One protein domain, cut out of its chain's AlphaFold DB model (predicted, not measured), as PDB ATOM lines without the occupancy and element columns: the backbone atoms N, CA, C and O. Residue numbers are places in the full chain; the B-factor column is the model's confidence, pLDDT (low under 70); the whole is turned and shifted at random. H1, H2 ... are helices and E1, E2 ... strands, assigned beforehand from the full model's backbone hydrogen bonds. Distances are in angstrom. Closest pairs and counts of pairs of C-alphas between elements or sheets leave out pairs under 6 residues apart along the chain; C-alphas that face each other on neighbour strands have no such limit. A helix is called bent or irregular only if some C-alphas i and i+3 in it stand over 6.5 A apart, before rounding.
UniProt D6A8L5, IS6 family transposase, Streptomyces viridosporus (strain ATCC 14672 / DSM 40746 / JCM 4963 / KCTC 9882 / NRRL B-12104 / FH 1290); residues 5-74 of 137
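AT A GLANCE: This is residues 5 to 74 of the 137 residues of the protein "IS6 family transposase" of Streptomyces viridosporus (strain ATCC 14672 / DSM 40746 / JCM 4963 / KCTC 9882 / NRRL B-12104 / FH 1290) (UniProt D6A8L5). The model has two separate ends joined by an arm: at one end H1 and the short strand E1 make a small, loose knot with the first printed residues, and from there the link of residues 28 to 33 and the helix H2 reach across to the other end, where the long helix H3 runs crosswise beside the later part of H2. The space between the knot and H3 is bridged by H2 and its link, with H1 and E1 both far from H3. The printed part has 70 residues with three named helices and one named strand, in the order H1, E1, H2, H3, and its class is mostly helix. It is loose, with a radius of gyration of the C-alphas of 15.2 A, and it spans 37 by 27 by 20 A.

IN THESE COORDINATES: The printed part begins at Ile 5, and H1 follows as residues 11 to 20, 14.5 A long, with C-alpha 11 at (360.657, 366.875, 225.698). E1 is residues 25 to 27, 6.6 A from first to last C-alpha, beginning at C-alpha 25 at (354.855, 377.179, 214.696). H2, residues 34 to 49, is 22.7 A long. H3, residues 56 to 73, is the longest helix at 18 residues and 25.0 A, and ends at C-alpha 73 at (383.875, 371.776, 199.423).

HOW THE PARTS SIT: Residues 5 to 6 pair in parallel with residues 26 to 27 of E1, and E1 pairs with no named strand. H1 and E1 have 1 pair of C-alphas within 8 A, the closest being those of His 17 and His 26, 7.7 A apart. E1 and H2 are apart, and so are H1 and H2. H2 has a kink of 34 degrees near residue 42 and is irregular, with C-alphas 39 and 42 lying 7.2 A apart. H2 and H3 are near each other, with 10 pairs of C-alphas within 10 A; their closest C-alphas are 8.0 A apart. H3 has a kink of 45 degrees near residue 67 and is only just irregular, with C-alphas 68 and 71 lying 6.9 A apart. H3 is apart from H1 and from E1. In H1 every O i to N i+4 pair is within hydrogen-bond range, against 10 of 12 in H2 and 9 of 14 in H3.

THE WHOLE: The two C-alphas farthest apart in the domain, those of Ser 23 and Lys 51, are 40.3 A apart, and the first and last printed C-alphas, those of Ile 5 and Arg 74, are 25.2 A apart. The printed part has no cut. The link from H1 to E1 is tight, the links from E1 to H2 and from H2 to H3 are short, and no link is long. The mean pLDDT of the printed part is 89.8, and no printed residue is under 70.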
ATOM      1  N   ILE A   5     359.541 376.498 212.938       93.88
ATOM      2  CA  ILE A   5     360.719 375.825 213.468       93.88
ATOM      3  C   ILE A   5     360.504 374.322 213.382       93.88
ATOM      4  O   ILE A   5     359.438 373.796 213.700       93.88
ATOM      5  N   VAL A   6     361.543 373.628 212.930       94.31
ATOM      6  CA  VAL A   6     361.574 372.174 212.843       94.31
ATOM      7  C   VAL A   6     362.671 371.681 213.768       94.31
ATOM      8  O   VAL A   6     363.853 371.839 213.469       94.31
ATOM      9  N   ILE A   7     362.261 371.107 214.892       92.38
ATOM     10  CA  ILE A   7     363.132 370.494 215.898       92.38
ATOM     11  C   ILE A   7     362.541 369.116 216.221       92.38
ATOM     12  O   ILE A   7     361.336 368.894 216.058       92.38
ATOM     13  N   ASP A   8     363.389 368.178 216.613       90.88
ATOM     14  CA  ASP A   8     363.029 366.831 217.040       90.88
ATOM     15  C   ASP A   8     362.076 366.805 218.250       90.88
ATOM     16  O   ASP A   8     361.793 367.810 218.902       90.88
ATOM     17  N   LYS A   9     361.523 365.619 218.515       89.88
ATOM     18  CA  LYS A   9     360.428 365.399 219.474       89.88
ATOM     19  C   LYS A   9     360.885 365.276 220.933       89.88
ATOM     20  O   LYS A   9     360.115 364.792 221.760       89.88
ATOM     21  N   LEU A  10     362.124 365.649 221.258       91.31
ATOM     22  CA  LEU A  10     362.615 365.542 222.631       91.31
ATOM     23  C   LEU A  10     361.838 366.496 223.561       91.31
ATOM     24  O   LEU A  10     361.630 367.658 223.199       91.31
ATOM     25  N   PRO A  11     361.435 366.050 224.769       91.94
ATOM     26  CA  PRO A  11     360.657 366.875 225.698       91.94
ATOM     27  C   PRO A  11     361.330 368.205 226.058       91.94
ATOM     28  O   PRO A  11     360.656 369.228 226.181       91.94
ATOM     29  N   SER A  12     362.662 368.204 226.168       94.12
ATOM     30  CA  SER A  12     363.470 369.396 226.449       94.12
ATOM     31  C   SER A  12     363.274 370.499 225.409       94.12
ATOM     32  O   SER A  12     363.195 371.673 225.762       94.12
ATOM     33  N   TYR A  13     363.136 370.141 224.133       92.06
ATOM     34  CA  TYR A  13     362.955 371.119 223.066       92.06
ATOM     35  C   TYR A  13     361.541 371.678 223.001       92.06
ATOM     36  O   TYR A  13     361.373 372.847 222.666       92.06
ATOM     37  N   GLY A  14     360.532 370.894 223.392       92.50
ATOM     38  CA  GLY A  14     359.177 371.413 223.577       92.50
ATOM     39  C   GLY A  14     359.104 372.457 224.696       92.50
ATOM     40  O   GLY A  14     358.421 373.466 224.545       92.50
ATOM     41  N   ALA A  15     359.833 372.247 225.797       94.00
ATOM     42  CA  ALA A  15     359.946 373.237 226.870       94.00
ATOM     43  C   ALA A  15     360.678 374.504 226.394       94.00
ATOM     44  O   ALA A  15     360.139 375.602 226.516       94.00
ATOM     45  N   ALA A  16     361.845 374.342 225.760       94.31
ATOM     46  CA  ALA A  16     362.636 375.461 225.247       94.31
ATOM     47  C   ALA A  16     361.891 376.280 224.176       94.31
ATOM     48  O   ALA A  16     362.002 377.502 224.135       94.31
ATOM     49  N   HIS A  17     361.102 375.631 223.314       94.25
ATOM     50  CA  HIS A  17     360.287 376.317 222.309       94.25
ATOM     51  C   HIS A  17     359.257 377.256 222.947       94.25
ATOM     52  O   HIS A  17     359.143 378.403 222.517       94.25
ATOM     53  N   ARG A  18     358.568 376.809 224.005       94.19
ATOM     54  CA  ARG A  18     357.577 377.626 224.729       94.19
ATOM     55  C   ARG A  18     358.201 378.825 225.435       94.19
ATOM     56  O   ARG A  18     357.548 379.852 225.555       94.19
ATOM     57  N   GLU A  19     359.438 378.689 225.900       95.56
ATOM     58  CA  GLU A  19     360.159 379.761 226.587       95.56
ATOM     59  C   GLU A  19     360.727 380.789 225.599       95.56
ATOM     60  O   GLU A  19     360.543 381.991 225.770       95.56
ATOM     61  N   VAL A  20     361.396 380.322 224.540       94.06
ATOM     62  CA  VAL A  20     362.204 381.188 223.670       94.06
ATOM     63  C   VAL A  20     361.431 381.676 222.443       94.06
ATOM     64  O   VAL A  20     361.652 382.795 221.984       94.06
ATOM     65  N   MET A  21     360.546 380.853 221.865       92.50
ATOM     66  CA  MET A  21     359.846 381.167 220.607       92.50
ATOM     67  C   MET A  21     358.372 380.708 220.595       92.50
ATOM     68  O   MET A  21     357.953 380.040 219.644       92.50
ATOM     69  N   PRO A  22     357.552 381.104 221.591       93.44
ATOM     70  CA  PRO A  22     356.177 380.612 221.736       93.44
ATOM     71  C   PRO A  22     355.261 380.969 220.559       93.44
ATOM     72  O   PRO A  22     354.307 380.250 220.279       93.44
ATOM     73  N   SER A  23     355.543 382.065 219.849       94.31
ATOM     74  CA  SER A  23     354.729 382.539 218.723       94.31
ATOM     75  C   SER A  23     355.035 381.846 217.390       94.31
ATOM     76  O   SER A  23     354.388 382.140 216.388       94.31
ATOM     77  N   VAL A  24     356.061 380.990 217.333       94.69
ATOM     78  CA  VAL A  24     356.506 380.340 216.095       94.69
ATOM     79  C   VAL A  24     355.934 378.930 216.025       94.69
ATOM     80  O   VAL A  24     356.033 378.178 216.987       94.69
ATOM     81  N   GLU A  25     355.379 378.536 214.879       94.56
ATOM     82  CA  GLU A  25     354.855 377.179 214.696       94.56
ATOM     83  C   GLU A  25     355.988 376.143 214.825       94.56
ATOM     84  O   GLU A  25     356.989 376.220 214.105       94.56
ATOM     85  N   HIS A  26     355.839 375.156 215.713       94.50
ATOM     86  CA  HIS A  26     356.775 374.032 215.835       94.50
ATOM     87  C   HIS A  26     356.232 372.801 215.113       94.50
ATOM     88  O   HIS A  26     355.139 372.320 215.407       94.50
ATOM     89  N   ARG A  27     357.021 372.256 214.181       94.50
ATOM     90  CA  ARG A  27     356.733 370.991 213.495       94.50
ATOM     91  C   ARG A  27     357.784 369.947 213.831       94.50
ATOM     92  O   ARG A  27     358.980 370.212 213.754       94.50
ATOM     93  N   SER A  28     357.335 368.731 214.115       92.75
ATOM     94  CA  SER A  28     358.217 367.631 214.520       92.75
ATOM     95  C   SER A  28     357.897 366.301 213.829       92.75
ATOM     96  O   SER A  28     358.345 365.243 214.265       92.75
ATOM     97  N   HIS A  29     357.123 366.319 212.737       91.88
ATOM     98  CA  HIS A  29     356.823 365.113 211.962       91.88
ATOM     99  C   HIS A  29     358.098 364.417 211.462       91.88
ATOM    100  O   HIS A  29     359.146 365.038 211.264       91.88
ATOM    101  N   GLN A  30     357.996 363.103 211.264       91.75
ATOM    102  CA  GLN A  30     359.130 362.266 210.892       91.75
ATOM    103  C   GLN A  30     359.792 362.773 209.604       91.75
ATOM    104  O   GLN A  30     359.125 363.045 208.609       91.75
ATOM    105  N   GLY A  31     361.119 362.908 209.638       90.75
ATOM    106  CA  GLY A  31     361.928 363.311 208.489       90.75
ATOM    107  C   GLY A  31     362.003 364.818 208.218       90.75
ATOM    108  O   GLY A  31     362.806 365.228 207.381       90.75
ATOM    109  N   LEU A  32     361.252 365.671 208.928       93.75
ATOM    110  CA  LEU A  32     361.353 367.124 208.728       93.75
ATOM    111  C   LEU A  32     362.731 367.676 209.138       93.75
ATOM    112  O   LEU A  32     363.250 368.593 208.501       93.75
ATOM    113  N   ASN A  33     363.363 367.091 210.158       93.19
ATOM    114  CA  ASN A  33     364.687 367.494 210.639       93.19
ATOM    115  C   ASN A  33     365.852 366.944 209.790       93.19
ATOM    116  O   ASN A  33     367.003 367.288 210.056       93.19
ATOM    117  N   ASN A  34     365.590 366.166 208.730       92.19
ATOM    118  CA  ASN A  34     366.629 365.550 207.892       92.19
ATOM    119  C   ASN A  34     367.634 366.569 207.348       92.19
ATOM    120  O   ASN A  34     368.821 366.277 207.232       92.19
ATOM    121  N   ARG A  35     367.180 367.782 207.011       90.56
ATOM    122  CA  ARG A  35     368.073 368.848 206.543       90.56
ATOM    123  C   ARG A  35     369.075 369.262 207.623       90.56
ATOM    124  O   ARG A  35     370.254 369.408 207.307       90.56
ATOM    125  N   ALA A  36     368.612 369.443 208.859       91.06
ATOM    126  CA  ALA A  36     369.470 369.775 209.992       91.06
ATOM    127  C   ALA A  36     370.440 368.619 210.284       91.06
ATOM    128  O   ALA A  36     371.649 368.835 210.324       91.06
ATOM    129  N   GLU A  37     369.949 367.377 210.326       91.19
ATOM    130  CA  GLU A  37     370.798 366.199 210.546       91.19
ATOM    131  C   GLU A  37     371.873 366.030 209.464       91.19
ATOM    132  O   GLU A  37     373.056 365.843 209.763       91.19
ATOM    133  N   ASN A  38     371.499 366.177 208.193       91.19
ATOM    134  CA  ASN A  38     372.430 366.098 207.067       91.19
ATOM    135  C   ASN A  38     373.446 367.248 207.065       91.19
ATOM    136  O   ASN A  38     374.565 367.094 206.565       91.19
ATOM    137  N   SER A  39     373.082 368.408 207.616       85.56
ATOM    138  CA  SER A  39     374.011 369.529 207.750       85.56
ATOM    139  C   SER A  39     375.150 369.208 208.725       85.56
ATOM    140  O   SER A  39     376.290 369.588 208.457       85.56
ATOM    141  N   HIS A  40     374.875 368.411 209.765       86.75
ATOM    142  CA  HIS A  40     375.844 368.014 210.789       86.75
ATOM    143  C   HIS A  40     376.812 366.909 210.344       86.75
ATOM    144  O   HIS A  40     377.856 366.733 210.974       86.75
ATOM    145  N   GLN A  41     376.502 366.164 209.276       89.56
ATOM    146  CA  GLN A  41     377.286 364.989 208.876       89.56
ATOM    147  C   GLN A  41     378.781 365.288 208.660       89.56
ATOM    148  O   GLN A  41     379.599 364.577 209.246       89.56
ATOM    149  N   PRO A  42     379.198 366.345 207.930       85.69
ATOM    150  CA  PRO A  42     380.630 366.605 207.744       85.69
ATOM    151  C   PRO A  42     381.346 367.032 209.019       85.69
ATOM    152  O   PRO A  42     382.515 366.702 209.206       85.69
ATOM    153  N   THR A  43     380.643 367.733 209.910       86.81
ATOM    154  CA  THR A  43     381.177 368.094 211.223       86.81
ATOM    155  C   THR A  43     381.411 366.835 212.059       86.81
ATOM    156  O   THR A  43     382.531 366.635 212.524       86.81
ATOM    157  N   ARG A  44     380.424 365.925 212.152       88.12
ATOM    158  CA  ARG A  44     380.576 364.636 212.861       88.12
ATOM    159  C   ARG A  44     381.659 363.752 212.247       88.12
ATOM    160  O   ARG A  44     382.396 363.090 212.967       88.12
ATOM    161  N   GLN A  45     381.766 363.712 210.917       88.94
ATOM    162  CA  GLN A  45     382.794 362.919 210.239       88.94
ATOM    163  C   GLN A  45     384.199 363.376 210.645       88.94
ATOM    164  O   GLN A  45     385.059 362.548 210.939       88.94
ATOM    165  N   ARG A  46     384.425 364.692 210.689       85.50
ATOM    166  CA  ARG A  46     385.716 365.261 211.087       85.50
ATOM    167  C   ARG A  46     385.986 365.103 212.575       85.50
ATOM    168  O   ARG A  46     387.092 364.723 212.934       85.50
ATOM    169  N   GLU A  47     384.986 365.322 213.422       89.50
ATOM    170  CA  GLU A  47     385.079 365.045 214.858       89.50
ATOM    171  C   GLU A  47     385.532 363.597 215.113       89.50
ATOM    172  O   GLU A  47     386.482 363.365 215.860       89.50
ATOM    173  N   ARG A  48     384.914 362.624 214.428       89.31
ATOM    174  CA  ARG A  48     385.292 361.205 214.513       89.31
ATOM    175  C   ARG A  48     386.723 360.956 214.037       89.31
ATOM    176  O   ARG A  48     387.458 360.242 214.711       89.31
ATOM    177  N   ALA A  49     387.134 361.562 212.922       88.06
ATOM    178  CA  ALA A  49     388.505 361.452 212.416       88.06
ATOM    179  C   ALA A  49     389.541 362.035 213.396       88.06
ATOM    180  O   ALA A  49     390.633 361.492 213.540       88.06
ATOM    181  N   LEU A  50     389.179 363.104 214.110       85.38
ATOM    182  CA  LEU A  50     390.004 363.737 215.140       85.38
ATOM    183  C   LEU A  50     389.970 363.004 216.496       85.38
ATOM    184  O   LEU A  50     390.683 363.412 217.408       85.38
ATOM    185  N   LYS A  51     389.191 361.917 216.630       87.31
ATOM    186  CA  LYS A  51     388.926 361.202 217.896       87.31
ATOM    187  C   LYS A  51     388.311 362.102 218.982       87.31
ATOM    188  O   LYS A  51     388.577 361.920 220.168       87.31
ATOM    189  N   GLY A  52     387.472 363.051 218.573       86.56
ATOM    190  CA  GLY A  52     386.844 364.027 219.462       86.56
ATOM    191  C   GLY A  52     387.757 365.200 219.831       86.56
ATOM    192  O   GLY A  52     388.962 365.210 219.575       86.56
ATOM    193  N   PHE A  53     387.170 366.235 220.430       87.00
ATOM    194  CA  PHE A  53     387.914 367.408 220.883       87.00
ATOM    195  C   PHE A  53     388.396 367.221 222.320       87.00
ATOM    196  O   PHE A  53     387.623 366.876 223.205       87.00
ATOM    197  N   ARG A  54     389.672 367.533 222.572       87.88
ATOM    198  CA  ARG A  54     390.259 367.504 223.926       87.88
ATOM    199  C   ARG A  54     389.809 368.670 224.816       87.88
ATOM    200  O   ARG A  54     390.080 368.658 226.008       87.88
ATOM    201  N   SER A  55     389.178 369.697 224.243       91.94
ATOM    202  CA  SER A  55     388.644 370.849 224.976       91.94
ATOM    203  C   SER A  55     387.533 371.558 224.202       91.94
ATOM    204  O   SER A  55     387.513 371.547 222.967       91.94
ATOM    205  N   VAL A  56     386.655 372.249 224.937       92.94
ATOM    206  CA  VAL A  56     385.584 373.086 224.367       92.94
ATOM    207  C   VAL A  56     386.161 374.199 223.491       92.94
ATOM    208  O   VAL A  56     385.712 374.386 222.364       92.94
ATOM    209  N   GLY A  57     387.214 374.883 223.951       95.12
ATOM    210  CA  GLY A  57     387.877 375.931 223.165       95.12
ATOM    211  C   GLY A  57     388.490 375.403 221.861       95.12
ATOM    212  O   GLY A  57     388.469 376.087 220.840       95.12
ATOM    213  N   GLY A  58     388.992 374.163 221.858       91.00
ATOM    214  CA  GLY A  58     389.442 373.489 220.638       91.00
ATOM    215  C   GLY A  58     388.302 373.239 219.648       91.00
ATOM    216  O   GLY A  58     388.449 373.539 218.463       91.00
ATOM    217  N   ALA A  59     387.155 372.764 220.142       91.25
ATOM    218  CA  ALA A  59     385.954 372.573 219.331       91.25
ATOM    219  C   ALA A  59     385.450 373.899 218.743       91.25
ATOM    220  O   ALA A  59     385.172 373.979 217.550       91.25
ATOM    221  N   GLN A  60     385.397 374.961 219.549       93.06
ATOM    222  CA  GLN A  60     384.956 376.285 219.105       93.06
ATOM    223  C   GLN A  60     385.844 376.846 217.991       93.06
ATOM    224  O   GLN A  60     385.322 377.261 216.958       93.06
ATOM    225  N   ARG A  61     387.176 376.801 218.148       92.94
ATOM    226  CA  ARG A  61     388.113 377.246 217.098       92.94
ATOM    227  C   ARG A  61     387.941 376.448 215.808       92.94
ATOM    228  O   ARG A  61     387.939 377.025 214.723       92.94
ATOM    229  N   PHE A  62     387.758 375.133 215.927       88.94
ATOM    230  CA  PHE A  62     387.487 374.278 214.779       88.94
ATOM    231  C   PHE A  62     386.179 374.666 214.076       88.94
ATOM    232  O   PHE A  62     386.181 374.850 212.861       88.94
ATOM    233  N   LEU A  63     385.078 374.817 214.817       90.25
ATOM    234  CA  LEU A  63     383.773 375.168 214.252       90.25
ATOM    235  C   LEU A  63     383.788 376.556 213.602       90.25
ATOM    236  O   LEU A  63     383.248 376.712 212.506       90.25
ATOM    237  N   ALA A  64     384.451 377.533 214.227       91.12
ATOM    238  CA  ALA A  64     384.606 378.879 213.686       91.12
ATOM    239  C   ALA A  64     385.289 378.849 212.310       91.12
ATOM    240  O   ALA A  64     384.720 379.338 211.336       91.12
ATOM    241  N   ALA A  65     386.442 378.183 212.196       88.88
ATOM    242  CA  ALA A  65     387.150 378.055 210.923       88.88
ATOM    243  C   ALA A  65     386.376 377.201 209.901       88.88
ATOM    244  O   ALA A  65     386.289 377.537 208.720       88.88
ATOM    245  N   PHE A  66     385.789 376.084 210.337       85.19
ATOM    246  CA  PHE A  66     385.170 375.116 209.434       85.19
ATOM    247  C   PHE A  66     383.823 375.583 208.870       85.19
ATOM    248  O   PHE A  66     383.487 375.227 207.738       85.19
ATOM    249  N   SER A  67     383.066 376.385 209.619       84.75
ATOM    250  CA  SER A  67     381.753 376.885 209.192       84.75
ATOM    251  C   SER A  67     381.815 377.692 207.887       84.75
ATOM    252  O   SER A  67     380.982 377.472 207.008       84.75
ATOM    253  N   GLY A  68     382.833 378.543 207.715       83.81
ATOM    254  CA  GLY A  68     383.036 379.322 206.487       83.81
ATOM    255  C   GLY A  68     383.575 378.493 205.319       83.81
ATOM    256  O   GLY A  68     383.266 378.757 204.165       83.81
ATOM    257  N   ILE A  69     384.343 377.445 205.612       82.62
ATOM    258  CA  ILE A  69     385.063 376.663 204.603       82.62
ATOM    259  C   ILE A  69     384.199 375.521 204.024       82.62
ATOM    260  O   ILE A  69     384.278 375.194 202.840       82.62
ATOM    261  N   SER A  70     383.356 374.902 204.855       80.44
ATOM    262  CA  SER A  70     382.557 373.713 204.520       80.44
ATOM    263  C   SER A  70     381.668 373.847 203.266       80.44
ATOM    264  O   SER A  70     381.628 372.892 202.481       80.44
ATOM    265  N   PRO A  71     380.984 374.983 203.008       79.75
ATOM    266  CA  PRO A  71     380.141 375.137 201.820       79.75
ATOM    267  C   PRO A  71     380.911 375.037 200.496       79.75
ATOM    268  O   PRO A  71     380.380 374.502 199.525       79.75
ATOM    269  N   HIS A  72     382.167 375.492 200.460       81.50
ATOM    270  CA  HIS A  72     382.986 375.519 199.243       81.50
ATOM    271  C   HIS A  72     383.422 374.123 198.781       81.50
ATOM    272  O   HIS A  72     383.609 373.889 197.590       81.50
ATOM    273  N   PHE A  73     383.507 373.166 199.707       71.75
ATOM    274  CA  PHE A  73     383.875 371.776 199.423       71.75
ATOM    275  C   PHE A  73     382.678 370.867 199.112       71.75
ATOM    276  O   PHE A  73     382.826 369.646 199.048       71.75
ATOM    277  N   ARG A  74     381.486 371.437 198.893       70.88
ATOM    278  CA  ARG A  74     380.315 370.705 198.395       70.88
ATOM    279  C   ARG A  74     379.982 371.169 196.970       70.88
ATOM    280  O   ARG A  74     379.020 371.925 196.813       70.88
TER     281      ARG A  74